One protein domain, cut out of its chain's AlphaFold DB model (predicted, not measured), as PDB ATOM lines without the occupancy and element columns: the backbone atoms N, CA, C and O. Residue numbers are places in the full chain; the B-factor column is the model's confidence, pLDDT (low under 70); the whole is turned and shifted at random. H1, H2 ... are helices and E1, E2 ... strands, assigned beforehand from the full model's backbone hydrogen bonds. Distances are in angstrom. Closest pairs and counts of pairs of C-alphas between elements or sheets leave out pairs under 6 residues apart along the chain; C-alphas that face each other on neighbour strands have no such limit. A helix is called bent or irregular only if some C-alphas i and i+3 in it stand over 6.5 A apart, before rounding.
ATOM      1  N   LYS A  22     -25.576  30.388  -5.676       94.50
ATOM      2  CA  LYS A  22     -26.070  31.591  -4.970       94.50
ATOM      3  C   LYS A  22     -26.990  31.253  -3.786       94.50
ATOM      4  O   LYS A  22     -26.925  31.901  -2.746       94.50
ATOM      5  N   LEU A  23     -27.822  30.217  -3.928       94.88
ATOM      6  CA  LEU A  23     -28.700  29.729  -2.860       94.88
ATOM      7  C   LEU A  23     -27.886  29.105  -1.715       94.88
ATOM      8  O   LEU A  23     -28.200  29.319  -0.544       94.88
ATOM      9  N   LEU A  24     -26.821  28.367  -2.052       94.19
ATOM     10  CA  LEU A  24     -25.952  27.725  -1.067       94.19
ATOM     11  C   LEU A  24     -25.289  28.734  -0.137       94.19
ATOM     12  O   LEU A  24     -25.139  28.415   1.031       94.19
ATOM     13  N   LEU A  25     -24.939  29.939  -0.597       94.12
ATOM     14  CA  LEU A  25     -24.353  30.957   0.281       94.12
ATOM     15  C   LEU A  25     -25.301  31.300   1.438       94.12
ATOM     16  O   LEU A  25     -24.909  31.195   2.597       94.12
ATOM     17  N   LYS A  26     -26.571  31.609   1.143       94.25
ATOM     18  CA  LYS A  26     -27.576  31.923   2.175       94.25
ATOM     19  C   LYS A  26     -27.777  30.757   3.150       94.25
ATOM     20  O   LYS A  26     -27.794  30.959   4.360       94.25
ATOM     21  N   ILE A  27     -27.884  29.538   2.622       94.81
ATOM     22  CA  ILE A  27     -28.130  28.323   3.413       94.81
ATOM     23  C   ILE A  27     -26.899  27.921   4.243       94.81
ATOM     24  O   ILE A  27     -27.016  27.511   5.392       94.81
ATOM     25  N   TYR A  28     -25.699  28.029   3.683       95.62
ATOM     26  CA  TYR A  28     -24.470  27.611   4.348       95.62
ATOM     27  C   TYR A  28     -24.226  28.434   5.609       95.62
ATOM     28  O   TYR A  28     -23.923  27.867   6.657       95.62
ATOM     29  N   TYR A  29     -24.400  29.756   5.530       93.94
ATOM     30  CA  TYR A  29     -24.207  30.627   6.686       93.94
ATOM     31  C   TYR A  29     -25.250  30.398   7.785       93.94
ATOM     32  O   TYR A  29     -24.881  30.457   8.956       93.94
ATOM     33  N   SER A  30     -26.499  30.052   7.447       91.31
ATOM     34  CA  SER A  30     -27.519  29.734   8.457       91.31
ATOM     35  C   SER A  30     -27.297  28.368   9.122       91.31
ATOM     36  O   SER A  30     -27.463  28.230  10.333       91.31
ATOM     37  N   ILE A  31     -26.842  27.361   8.370       95.50
ATOM     38  CA  ILE A  31     -26.666  25.984   8.865       95.50
ATOM     39  C   ILE A  31     -25.451  25.817   9.791       95.50
ATOM     40  O   ILE A  31     -25.414  24.861  10.570       95.50
ATOM     41  N   LYS A  32     -24.473  26.735   9.793       93.12
ATOM     42  CA  LYS A  32     -23.265  26.625  10.646       93.12
ATOM     43  C   LYS A  32     -23.581  26.345  12.122       93.12
ATOM     44  O   LYS A  32     -22.849  25.599  12.774       93.12
ATOM     45  N   ASN A  33     -24.680  26.890  12.643       91.81
ATOM     46  CA  ASN A  33     -25.086  26.699  14.037       91.81
ATOM     47  C   ASN A  33     -25.668  25.308  14.327       91.81
ATOM     48  O   ASN A  33     -25.530  24.821  15.450       91.81
ATOM     49  N   LEU A  34     -26.216  24.613  13.325       94.69
ATOM     50  CA  LEU A  34     -26.717  23.245  13.496       94.69
ATOM     51  C   LEU A  34     -25.596  22.286  13.906       94.69
ATOM     52  O   LEU A  34     -25.809  21.406  14.734       94.69
ATOM     53  N   ILE A  35     -24.370  22.491  13.416       92.81
ATOM     54  CA  ILE A  35     -23.214  21.670  13.809       92.81
ATOM     55  C   ILE A  35     -22.943  21.791  15.315       92.81
ATOM     56  O   ILE A  35     -22.644  20.790  15.967       92.81
ATOM     57  N   LYS A  36     -23.058  22.998  15.885       90.00
ATOM     58  CA  LYS A  36     -22.905  23.213  17.333       90.00
ATOM     59  C   LYS A  36     -24.019  22.507  18.105       90.00
ATOM     60  O   LYS A  36     -23.739  21.820  19.081       90.00
ATOM     61  N   TYR A  37     -25.252  22.613  17.618       94.94
ATOM     62  CA  TYR A  37     -26.411  21.966  18.223       94.94
ATOM     63  C   TYR A  37     -26.282  20.434  18.252       94.94
ATOM     64  O   TYR A  37     -26.427  19.812  19.303       94.94
ATOM     65  N   TYR A  38     -25.883  19.813  17.136       94.69
ATOM     66  CA  TYR A  38     -25.651  18.367  17.085       94.69
ATOM     67  C   TYR A  38     -24.506  17.902  17.983       94.69
ATOM     68  O   TYR A  38     -24.576  16.791  18.510       94.69
ATOM     69  N   LYS A  39     -23.458  18.717  18.176       89.62
ATOM     70  CA  LYS A  39     -22.396  18.397  19.142       89.62
ATOM     71  C   LYS A  39     -22.961  18.282  20.555       89.62
ATOM     72  O   LYS A  39     -22.637  17.317  21.232       89.62
ATOM     73  N   ILE A  40     -23.825  19.210  20.966       89.38
ATOM     74  CA  ILE A  40     -24.458  19.179  22.293       89.38
ATOM     75  C   ILE A  40     -25.310  17.917  22.437       89.38
ATOM     76  O   ILE A  40     -25.063  17.118  23.333       89.38
ATOM     77  N   ILE A  41     -26.236  17.670  21.502       92.69
ATOM     78  CA  ILE A  41     -27.133  16.505  21.575       92.69
ATOM     79  C   ILE A  41     -26.347  15.196  21.669       92.69
ATOM     80  O   ILE A  41     -26.622  14.372  22.539       92.69
ATOM     81  N   LYS A  42     -25.346  15.005  20.801       88.62
ATOM     82  CA  LYS A  42     -24.550  13.770  20.781       88.62
ATOM     83  C   LYS A  42     -23.718  13.582  22.053       88.62
ATOM     84  O   LYS A  42     -23.438  12.444  22.417       88.62
ATOM     85  N   LEU A  43     -23.341  14.670  22.728       88.00
ATOM     86  CA  LEU A  43     -22.522  14.646  23.941       88.00
ATOM     87  C   LEU A  43     -23.340  14.704  25.249       88.00
ATOM     88  O   LEU A  43     -22.773  14.523  26.329       88.00
ATOM     89  N   ASN A  44     -24.661  14.882  25.196       87.44
ATOM     90  CA  ASN A  44     -25.503  14.880  26.398       87.44
ATOM     91  C   ASN A  44     -25.491  13.526  27.122       87.44
ATOM     92  O   ASN A  44     -25.459  13.487  28.349       87.44
ATOM     93  N   ASN A  45     -25.443  12.414  26.378       87.25
ATOM     94  CA  ASN A  45     -25.341  11.080  26.976       87.25
ATOM     95  C   ASN A  45     -24.051  10.935  27.799       87.25
ATOM     96  O   ASN A  45     -24.078  10.450  28.927       87.25
ATOM     97  N   SER A  46     -22.929  11.439  27.272       85.31
ATOM     98  CA  SER A  46     -21.701  11.554  28.056       85.31
ATOM     99  C   SER A  46     -21.915  12.457  29.278       85.31
ATOM    100  O   SER A  46     -21.596  12.062  30.387       85.31
ATOM    101  N   MET A  47     -22.531  13.631  29.166       85.06
ATOM    102  CA  MET A  47     -22.748  14.454  30.364       85.06
ATOM    103  C   MET A  47     -23.470  13.694  31.495       85.06
ATOM    104  O   MET A  47     -23.013  13.727  32.638       85.06
ATOM    105  N   ILE A  48     -24.541  12.966  31.172       86.12
ATOM    106  CA  ILE A  48     -25.335  12.197  32.143       86.12
ATOM    107  C   ILE A  48     -24.506  11.075  32.760       86.12
ATOM    108  O   ILE A  48     -24.384  11.002  33.981       86.12
ATOM    109  N   LYS A  49     -23.865  10.251  31.926       84.56
ATOM    110  CA  LYS A  49     -23.043   9.135  32.397       84.56
ATOM    111  C   LYS A  49     -21.912   9.597  33.333       84.56
ATOM    112  O   LYS A  49     -21.508   8.840  34.200       84.56
ATOM    113  N   SER A  50     -21.416  10.835  33.201       81.69
ATOM    114  CA  SER A  50     -20.190  11.272  33.893       81.69
ATOM    115  C   SER A  50     -20.466  11.599  35.347       81.69
ATOM    116  O   SER A  50     -19.573  11.513  36.179       81.69
ATOM    117  N   LYS A  51     -21.722  11.948  35.636       85.31
ATOM    118  CA  LYS A  51     -22.222  12.193  36.983       85.31
ATOM    119  C   LYS A  51     -22.576  10.910  37.731       85.31
ATOM    120  O   LYS A  51     -22.652  10.952  38.945       85.31
ATOM    121  N   LEU A  52     -22.843   9.819  37.013       85.38
ATOM    122  CA  LEU A  52     -23.303   8.554  37.598       85.38
ATOM    123  C   LEU A  52     -22.160   7.581  37.902       85.38
ATOM    124  O   LEU A  52     -22.399   6.529  38.483       85.38
ATOM    125  N   LEU A  53     -20.936   7.889  37.469       82.94
ATOM    126  CA  LEU A  53     -19.794   7.026  37.727       82.94
ATOM    127  C   LEU A  53     -19.225   7.269  39.117       82.94
ATOM    128  O   LEU A  53     -18.806   8.383  39.422       82.94
ATOM    129  N   ILE A  54     -19.154   6.179  39.878       84.62
ATOM    130  CA  ILE A  54     -18.570   6.137  41.213       84.62
ATOM    131  C   ILE A  54     -17.063   5.957  41.081       84.62
ATOM    132  O   ILE A  54     -16.315   6.913  41.229       84.62
ATOM    133  N   LYS A  55     -16.589   4.767  40.696       86.88
ATOM    134  CA  LYS A  55     -15.159   4.525  40.476       86.88
ATOM    135  C   LYS A  55     -14.787   4.832  39.034       86.88
ATOM    136  O   LYS A  55     -15.305   4.217  38.102       86.88
ATOM    137  N   THR A  56     -13.907   5.808  38.854       89.06
ATOM    138  CA  THR A  56     -13.494   6.305  37.542       89.06
ATOM    139  C   THR A  56     -12.010   6.078  37.324       89.06
ATOM    140  O   THR A  56     -11.167   6.583  38.059       89.06
ATOM    141  N   TYR A  57     -11.694   5.362  36.253       90.44
ATOM    142  CA  TYR A  57     -10.339   5.174  35.766       90.44
ATOM    143  C   TYR A  57     -10.162   6.007  34.508       90.44
ATOM    144  O   TYR A  57     -10.852   5.816  33.503       90.44
ATOM    145  N   SER A  58      -9.260   6.977  34.583       89.94
ATOM    146  CA  SER A  58      -8.959   7.876  33.477       89.94
ATOM    147  C   SER A  58      -7.749   7.376  32.699       89.94
ATOM    148  O   SER A  58      -6.726   7.028  33.282       89.94
ATOM    149  N   TYR A  59      -7.866   7.363  31.376       91.81
ATOM    150  CA  TYR A  59      -6.821   6.938  30.451       91.81
ATOM    151  C   TYR A  59      -6.554   8.016  29.409       91.81
ATOM    152  O   TYR A  59      -7.481   8.699  28.963       91.81
ATOM    153  N   PHE A  60      -5.306   8.127  28.965       91.50
ATOM    154  CA  PHE A  60      -4.909   8.990  27.856       91.50
ATOM    155  C   PHE A  60      -4.238   8.184  26.748       91.50
ATOM    156  O   PHE A  60      -3.597   7.160  26.984       91.50
ATOM    157  N   ASN A  61      -4.416   8.663  25.522       90.06
ATOM    158  CA  ASN A  61      -3.780   8.093  24.345       90.06
ATOM    159  C   ASN A  61      -2.378   8.688  24.164       90.06
ATOM    160  O   ASN A  61      -2.231   9.912  24.222       90.06
ATOM    161  N   PHE A  62      -1.388   7.846  23.874       90.38
ATOM    162  CA  PHE A  62      -0.028   8.267  23.506       90.38
ATOM    163  C   PHE A  62       0.349   7.874  22.065       90.38
ATOM    164  O   PHE A  62       1.522   7.834  21.698       90.38
ATOM    165  N   LEU A  63      -0.648   7.594  21.217       90.94
ATOM    166  CA  LEU A  63      -0.458   7.429  19.775       90.94
ATOM    167  C   LEU A  63       0.148   8.676  19.122       90.94
ATOM    168  O   LEU A  63      -0.398   9.771  19.220       90.94
ATOM    169  N   THR A  64       1.203   8.457  18.341       88.50
ATOM    170  CA  THR A  64       1.736   9.416  17.367       88.50
ATOM    171  C   THR A  64       0.900   9.390  16.085       88.50
ATOM    172  O   THR A  64       0.255  10.370  15.717       88.50
ATOM    173  N   ASN A  65       0.861   8.237  15.418       89.56
ATOM    174  CA  ASN A  65       0.055   7.947  14.240       89.56
ATOM    175  C   ASN A  65      -0.355   6.461  14.239       89.56
ATOM    176  O   ASN A  65       0.135   5.654  15.028       89.56
ATOM    177  N   GLY A  66      -1.274   6.092  13.349       91.12
ATOM    178  CA  GLY A  66      -1.747   4.711  13.240       91.12
ATOM    179  C   GLY A  66      -0.878   3.794  12.376       91.12
ATOM    180  O   GLY A  66      -1.352   2.711  12.051       91.12
ATOM    181  N   LEU A  67       0.310   4.218  11.925       93.88
ATOM    182  CA  LEU A  67       1.110   3.429  10.981       93.88
ATOM    183  C   LEU A  67       1.698   2.192  11.650       93.88
ATOM    184  O   LEU A  67       1.482   1.106  11.128       93.88
ATOM    185  N   ASP A  68       2.330   2.339  12.818       90.56
ATOM    186  CA  ASP A  68       2.934   1.210  13.546       90.56
ATOM    187  C   ASP A  68       1.920   0.078  13.760       90.56
ATOM    188  O   ASP A  68       2.191  -1.080  13.476       90.56
ATOM    189  N   LEU A  69       0.697   0.441  14.167       92.19
ATOM    190  CA  LEU A  69      -0.381  -0.523  14.381       92.19
ATOM    191  C   LEU A  69      -0.823  -1.173  13.067       92.19
ATOM    192  O   LEU A  69      -1.002  -2.384  13.009       92.19
ATOM    193  N   LYS A  70      -0.973  -0.387  11.993       94.88
ATOM    194  CA  LYS A  70      -1.389  -0.904  10.683       94.88
ATOM    195  C   LYS A  70      -0.364  -1.853  10.071       94.88
ATOM    196  O   LYS A  70      -0.779  -2.836   9.470       94.88
ATOM    197  N   TYR A  71       0.931  -1.573  10.210       95.81
ATOM    198  CA  TYR A  71       1.988  -2.454   9.704       95.81
ATOM    199  C   TYR A  71       1.987  -3.817  10.407       95.81
ATOM    200  O   TYR A  71       2.324  -4.819   9.784       95.81
ATOM    201  N   GLU A  72       1.523  -3.869  11.656       93.25
ATOM    202  CA  GLU A  72       1.343  -5.104  12.430       93.25
ATOM    203  C   GLU A  72      -0.076  -5.700  12.317       93.25
ATOM    204  O   GLU A  72      -0.395  -6.671  12.998       93.25
ATOM    205  N   ASN A  73      -0.952  -5.145  11.467       92.00
ATOM    206  CA  ASN A  73      -2.380  -5.496  11.377       92.00
ATOM    207  C   ASN A  73      -3.151  -5.379  12.710       92.00
ATOM    208  O   ASN A  73      -4.198  -6.002  12.895       92.00
ATOM    209  N   LEU A  74      -2.668  -4.546  13.628       90.12
ATOM    210  CA  LEU A  74      -3.310  -4.236  14.897       90.12
ATOM    211  C   LEU A  74      -4.189  -2.987  14.774       90.12
ATOM    212  O   LEU A  74      -3.940  -2.066  13.990       90.12
ATOM    213  N   TYR A  75      -5.232  -2.921  15.597       87.50
ATOM    214  CA  TYR A  75      -6.068  -1.734  15.745       87.50
ATOM    215  C   TYR A  75      -6.523  -1.569  17.194       87.50
ATOM    216  O   TYR A  75      -6.521  -2.504  17.988       87.50
ATOM    217  N   GLN A  76      -6.908  -0.344  17.550       86.31
ATOM    218  CA  GLN A  76      -7.511  -0.067  18.850       86.31
ATOM    219  C   GLN A  76      -8.985  -0.463  18.813       86.31
ATOM    220  O   GLN A  76      -9.789   0.225  18.176       86.31
ATOM    221  N   ASP A  77      -9.339  -1.556  19.486       82.12
ATOM    222  CA  ASP A  77     -10.732  -1.965  19.618       82.12
ATOM    223  C   ASP A  77     -11.405  -1.256  20.800       82.12
ATOM    224  O   ASP A  77     -10.932  -1.292  21.935       82.12
ATOM    225  N   PHE A  78     -12.526  -0.599  20.512       81.75
ATOM    226  CA  PHE A  78     -13.369   0.082  21.491       81.75
ATOM    227  C   PHE A  78     -14.734  -0.597  21.666       81.75
ATOM    228  O   PHE A  78     -15.522  -0.135  22.486       81.75
ATOM    229  N   ASN A  79     -15.031  -1.652  20.904       75.81
ATOM    230  CA  ASN A  79     -16.307  -2.365  20.969       75.81
ATOM    231  C   ASN A  79     -16.327  -3.395  22.103       75.81
ATOM    232  O   ASN A  79     -17.367  -3.631  22.707       75.81
ATOM    233  N   THR A  80     -15.178  -4.005  22.397       66.75
ATOM    234  CA  THR A  80     -15.032  -5.073  23.403       66.75
ATOM    235  C   THR A  80     -15.131  -4.566  24.840       66.75
ATOM    236  O   THR A  80     -15.490  -5.310  25.752       66.75
ATOM    237  N   ASN A  81     -14.854  -3.281  25.051       61.75
ATOM    238  CA  ASN A  81     -14.996  -2.620  26.334       61.75
ATOM    239  C   ASN A  81     -16.117  -1.596  26.221       61.75
ATOM    240  O   ASN A  81     -16.002  -0.660  25.436       61.75
ATOM    241  N   ASN A  82     -17.177  -1.754  27.021       60.25
ATOM    242  CA  ASN A  82     -18.221  -0.745  27.193       60.25
ATOM    243  C   ASN A  82     -17.604   0.527  27.792       60.25
ATOM    244  O   ASN A  82     -17.710   0.793  28.986       60.25
ATOM    245  N   LEU A  83     -16.918   1.312  26.963       66.31
ATOM    246  CA  LEU A  83     -16.390   2.602  27.348       66.31
ATOM    247  C   LEU A  83     -17.565   3.494  27.714       66.31
ATOM    248  O   LEU A  83     -18.457   3.760  26.902       66.31
ATOM    249  N   ILE A  84     -17.544   3.997  28.939       64.44
ATOM    250  CA  ILE A  84     -18.594   4.891  29.403       64.44
ATOM    251  C   ILE A  84     -18.363   6.284  28.793       64.44
ATOM    252  O   ILE A  84     -19.324   6.962  28.418       64.44
ATOM    253  N   PHE A  85     -17.088   6.657  28.594       69.50
ATOM    254  CA  PHE A  85     -16.664   7.930  28.016       69.50
ATOM    255  C   PHE A  85     -15.594   7.823  26.958       69.50
ATOM    256  O   PHE A  85     -14.524   7.262  27.181       69.50
ATOM    257  N   LYS A  86     -15.810   8.566  25.875       71.00
ATOM    258  CA  LYS A  86     -14.750   8.934  24.950       71.00
ATOM    259  C   LYS A  86     -14.859  10.416  24.612       71.00
ATOM    260  O   LYS A  86     -15.840  10.848  24.014       71.00
ATOM    261  N   HIS A  87     -13.844  11.188  24.994       70.12
ATOM    262  CA  HIS A  87     -13.574  12.516  24.429       70.12
ATOM    263  C   HIS A  87     -14.684  13.570  24.619       70.12
ATOM    264  O   HIS A  87     -14.970  14.348  23.710       70.12
ATOM    265  N   TYR A  88     -15.302  13.618  25.807       77.44
ATOM    266  CA  TYR A  88     -16.380  14.570  26.112       77.44
ATOM    267  C   TYR A  88     -15.888  16.027  26.220       77.44
ATOM    268  O   TYR A  88     -16.358  16.895  25.487       77.44
ATOM    269  N   LYS A  89     -14.919  16.293  27.107       79.19
ATOM    270  CA  LYS A  89     -14.253  17.605  27.241       79.19
ATOM    271  C   LYS A  89     -12.824  17.558  26.708       79.19
ATOM    272  O   LYS A  89     -12.460  18.318  25.815       79.19
ATOM    273  N   ILE A  90     -12.029  16.625  27.231       83.56
ATOM    274  CA  ILE A  90     -10.638  16.416  26.827       83.56
ATOM    275  C   ILE A  90     -10.611  15.357  25.726       83.56
ATOM    276  O   ILE A  90     -10.972  14.204  25.949       83.56
ATOM    277  N   LYS A  91     -10.172  15.754  24.528       84.94
ATOM    278  CA  LYS A  91     -10.220  14.921  23.316       84.94
ATOM    279  C   LYS A  91      -9.318  13.689  23.319       84.94
ATOM    280  O   LYS A  91      -9.475  12.867  22.433       84.94
ATOM    281  N   ASN A  92      -8.402  13.563  24.276       85.56
ATOM    282  CA  ASN A  92      -7.506  12.406  24.384       85.56
ATOM    283  C   ASN A  92      -7.886  11.484  25.544       85.56
ATOM    284  O   ASN A  92      -7.327  10.399  25.666       85.56
ATOM    285  N   LEU A  93      -8.838  11.913  26.378       87.25
ATOM    286  CA  LEU A  93      -9.185  11.237  27.614       87.25
ATOM    287  C   LEU A  93     -10.339  10.255  27.401       87.25
ATOM    288  O   LEU A  93     -11.319  10.549  26.696       87.25
ATOM    289  N   ILE A  94     -10.195   9.094  28.026       89.50
ATOM    290  CA  ILE A  94     -11.184   8.024  28.123       89.50
ATOM    291  C   ILE A  94     -11.427   7.763  29.609       89.50
ATOM    292  O   ILE A  94     -10.482   7.789  30.391       89.50
ATOM    293  N   ILE A  95     -12.688   7.554  29.995       87.50
ATOM    294  CA  ILE A  95     -13.057   7.189  31.372       87.50
ATOM    295  C   ILE A  95     -13.801   5.864  31.344       87.50
ATOM    296  O   ILE A  95     -14.731   5.682  30.544       87.50
ATOM    297  N   THR A  96     -13.399   4.969  32.237       88.06
ATOM    298  CA  THR A  96     -14.001   3.651  32.435       88.06
ATOM    299  C   THR A  96     -14.246   3.359  33.904       88.06
ATOM    300  O   THR A  96     -13.667   3.981  34.787       88.06
ATOM    301  N   ASP A  97     -15.105   2.381  34.140       86.81
ATOM    302  CA  ASP A  97     -15.319   1.680  35.406       86.81
ATOM    303  C   ASP A  97     -14.306   0.540  35.619       86.81
ATOM    304  O   ASP A  97     -14.118   0.070  36.737       86.81
ATOM    305  N   LYS A  98     -13.627   0.092  34.556       86.31
ATOM    306  CA  LYS A  98     -12.592  -0.946  34.628       86.31
ATOM    307  C   LYS A  98     -11.221  -0.372  34.983       86.31
ATOM    308  O   LYS A  98     -10.741   0.536  34.300       86.31
ATOM    309  N   ASN A  99     -10.571  -0.989  35.975       84.56
ATOM    310  CA  ASN A  99      -9.195  -0.673  36.377       84.56
ATOM    311  C   ASN A  99      -8.160  -1.065  35.320       84.56
ATOM    312  O   ASN A  99      -7.147  -0.402  35.209       84.56
ATOM    313  N   ASN A 100      -8.429  -2.102  34.523       83.81
ATOM    314  CA  ASN A 100      -7.522  -2.549  33.469       83.81
ATOM    315  C   ASN A 100      -8.192  -2.404  32.106       83.81
ATOM    316  O   ASN A 100      -9.157  -3.106  31.788       83.81
ATOM    317  N   LEU A 101      -7.654  -1.499  31.294       84.38
ATOM    318  CA  LEU A 101      -8.072  -1.277  29.919       84.38
ATOM    319  C   LEU A 101      -6.993  -1.792  28.961       84.38
ATOM    320  O   LEU A 101      -5.970  -1.147  28.744       84.38
ATOM    321  N   SER A 102      -7.237  -2.947  28.346       81.06
ATOM    322  CA  SER A 102      -6.313  -3.583  27.399       81.06
ATOM    323  C   SER A 102      -6.425  -2.984  25.989       81.06
ATOM    324  O   SER A 102      -6.776  -3.682  25.037       81.06
ATOM    325  N   ILE A 103      -6.177  -1.680  25.845       85.00
ATOM    326  CA  ILE A 103      -6.109  -1.019  24.533       85.00
ATOM    327  C   ILE A 103      -4.672  -0.582  24.276       85.00
ATOM    328  O   ILE A 103      -4.067   0.136  25.072       85.00
ATOM    329  N   ILE A 104      -4.136  -0.998  23.126       85.31
ATOM    330  CA  ILE A 104      -2.782  -0.652  22.698       85.31
ATOM    331  C   ILE A 104      -2.634   0.873  22.667       85.31
ATOM    332  O   ILE A 104      -3.484   1.574  22.116       85.31
ATOM    333  N   LYS A 105      -1.535   1.383  23.226       89.19
ATOM    334  CA  LYS A 105      -1.207   2.815  23.298       89.19
ATOM    335  C   LYS A 105      -2.149   3.682  24.164       89.19
ATOM    336  O   LYS A 105      -2.237   4.892  23.954       89.19
ATOM    337  N   PHE A 106      -2.809   3.093  25.167       90.31
ATOM    338  CA  PHE A 106      -3.461   3.829  26.261       90.31
ATOM    339  C   PHE A 106      -2.770   3.576  27.600       90.31
ATOM    340  O   PHE A 106      -2.411   2.446  27.915       90.31
ATOM    341  N   GLN A 107      -2.597   4.635  28.388       91.19
ATOM    342  CA  GLN A 107      -2.042   4.571  29.740       91.19
ATOM    343  C   GLN A 107      -3.028   5.164  30.736       91.19
ATOM    344  O   GLN A 107      -3.703   6.155  30.438       91.19
ATOM    345  N   GLN A 108      -3.125   4.535  31.906       92.06
ATOM    346  CA  GLN A 108      -3.918   5.048  33.013       92.06
ATOM    347  C   GLN A 108      -3.235   6.290  33.588       92.06
ATOM    348  O   GLN A 108      -2.025   6.305  33.799       92.06
ATOM    349  N   PHE A 109      -4.022   7.331  33.825       90.44
ATOM    350  CA  PHE A 109      -3.574   8.582  34.422       90.44
ATOM    351  C   PHE A 109      -3.894   8.636  35.914       90.44
ATOM    352  O   PHE A 109      -3.019   8.897  36.731       90.44
ATOM    353  N   LEU A 110      -5.161   8.407  36.267       88.94
ATOM    354  CA  LEU A 110      -5.665   8.612  37.622       88.94
ATOM    355  C   LEU A 110      -6.895   7.739  37.885       88.94
ATOM    356  O   LEU A 110      -7.721   7.539  36.986       88.94
ATOM    357  N   ASN A 111      -7.020   7.267  39.123       90.38
ATOM    358  CA  ASN A 111      -8.222   6.649  39.672       90.38
ATOM    359  C   ASN A 111      -8.867   7.625  40.668       90.38
ATOM    360  O   ASN A 111      -8.176   8.129  41.552       90.38
ATOM    361  N   ILE A 112     -10.158   7.915  40.506       88.44
ATOM    362  CA  ILE A 112     -10.921   8.772  41.423       88.44
ATOM    363  C   ILE A 112     -12.290   8.144  41.691       88.44
ATOM    364  O   ILE A 112     -12.925   7.607  40.781       88.44
ATOM    365  N   ILE A 113     -12.773   8.287  42.920       87.88
ATOM    366  CA  ILE A 113     -14.123   7.953  43.368       87.88
ATOM    367  C   ILE A 113     -14.978   9.232  43.406       87.88
ATOM    368  O   ILE A 113     -14.567  10.260  43.955       87.88
ATOM    369  N   ASP A 114     -16.144   9.203  42.761       85.88
ATOM    370  CA  ASP A 114     -17.095  10.315  42.597       85.88
ATOM    371  C   ASP A 114     -16.461  11.618  42.073       85.88
ATOM    372  O   ASP A 114     -16.915  12.729  42.360       85.88
TER     373      ASP A 114
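Overview. This is residues 22 to 114 of the 157 residues of the protein "Ymf74" of Tetrahymena malaccensis (UniProt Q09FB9). A long helix, H1, and a small three-stranded sheet meet in an open V. Residues 22 to 38 of H1 stick out alone; H2 sits on a loop beyond the sheet's other end. The printed 93 residues hold H1, E1, H2, E2, E3 in that order, class mixed, antiparallel sheet E2-E1-E3. The whole is loose, radius of gyration of the C-alphas 17.5 A, spans 54 by 40 by 20 A.

Along the chain. H1, residues 22 to 52, begins at C-alpha 22 (-26.070, 31.591, -4.970). Assigned as one helix by its hydrogen bonds, it is bent, C-alphas 30 and 33 being 6.8 A apart: H1a, 22 to 30, 13.6 A; H1b, 33 to 52, 29.8 A, irregular, C-alphas 42 and 45 being 6.8 A apart. E1 is 55 to 61, 20.1 A; H2 67 to 71, 6.1 A; E2 93 to 96, 10.2 A; E3 106 to 113, 20.6 A, ending at C-alpha 113 (-14.123, 7.953, 43.368).

Arrangement. E1 is antiparallel to E3, N 58 and O 110 2.9 A apart, and to E2, N 59 and O 94 2.8 A apart. H1a, H1b and H2 are not on the sheet. O i to N i+4 pairs are within hydrogen-bond range throughout H2, in 4 of 5 in H1a and 12 of 16 in H1b.

Size, cuts and confidence. C-alphas 22 and 113, the farthest apart, are 55.1 A apart. The printed part has no cut; H2 to E2 is a long link. Residues 80 to 85 have pLDDT under 70.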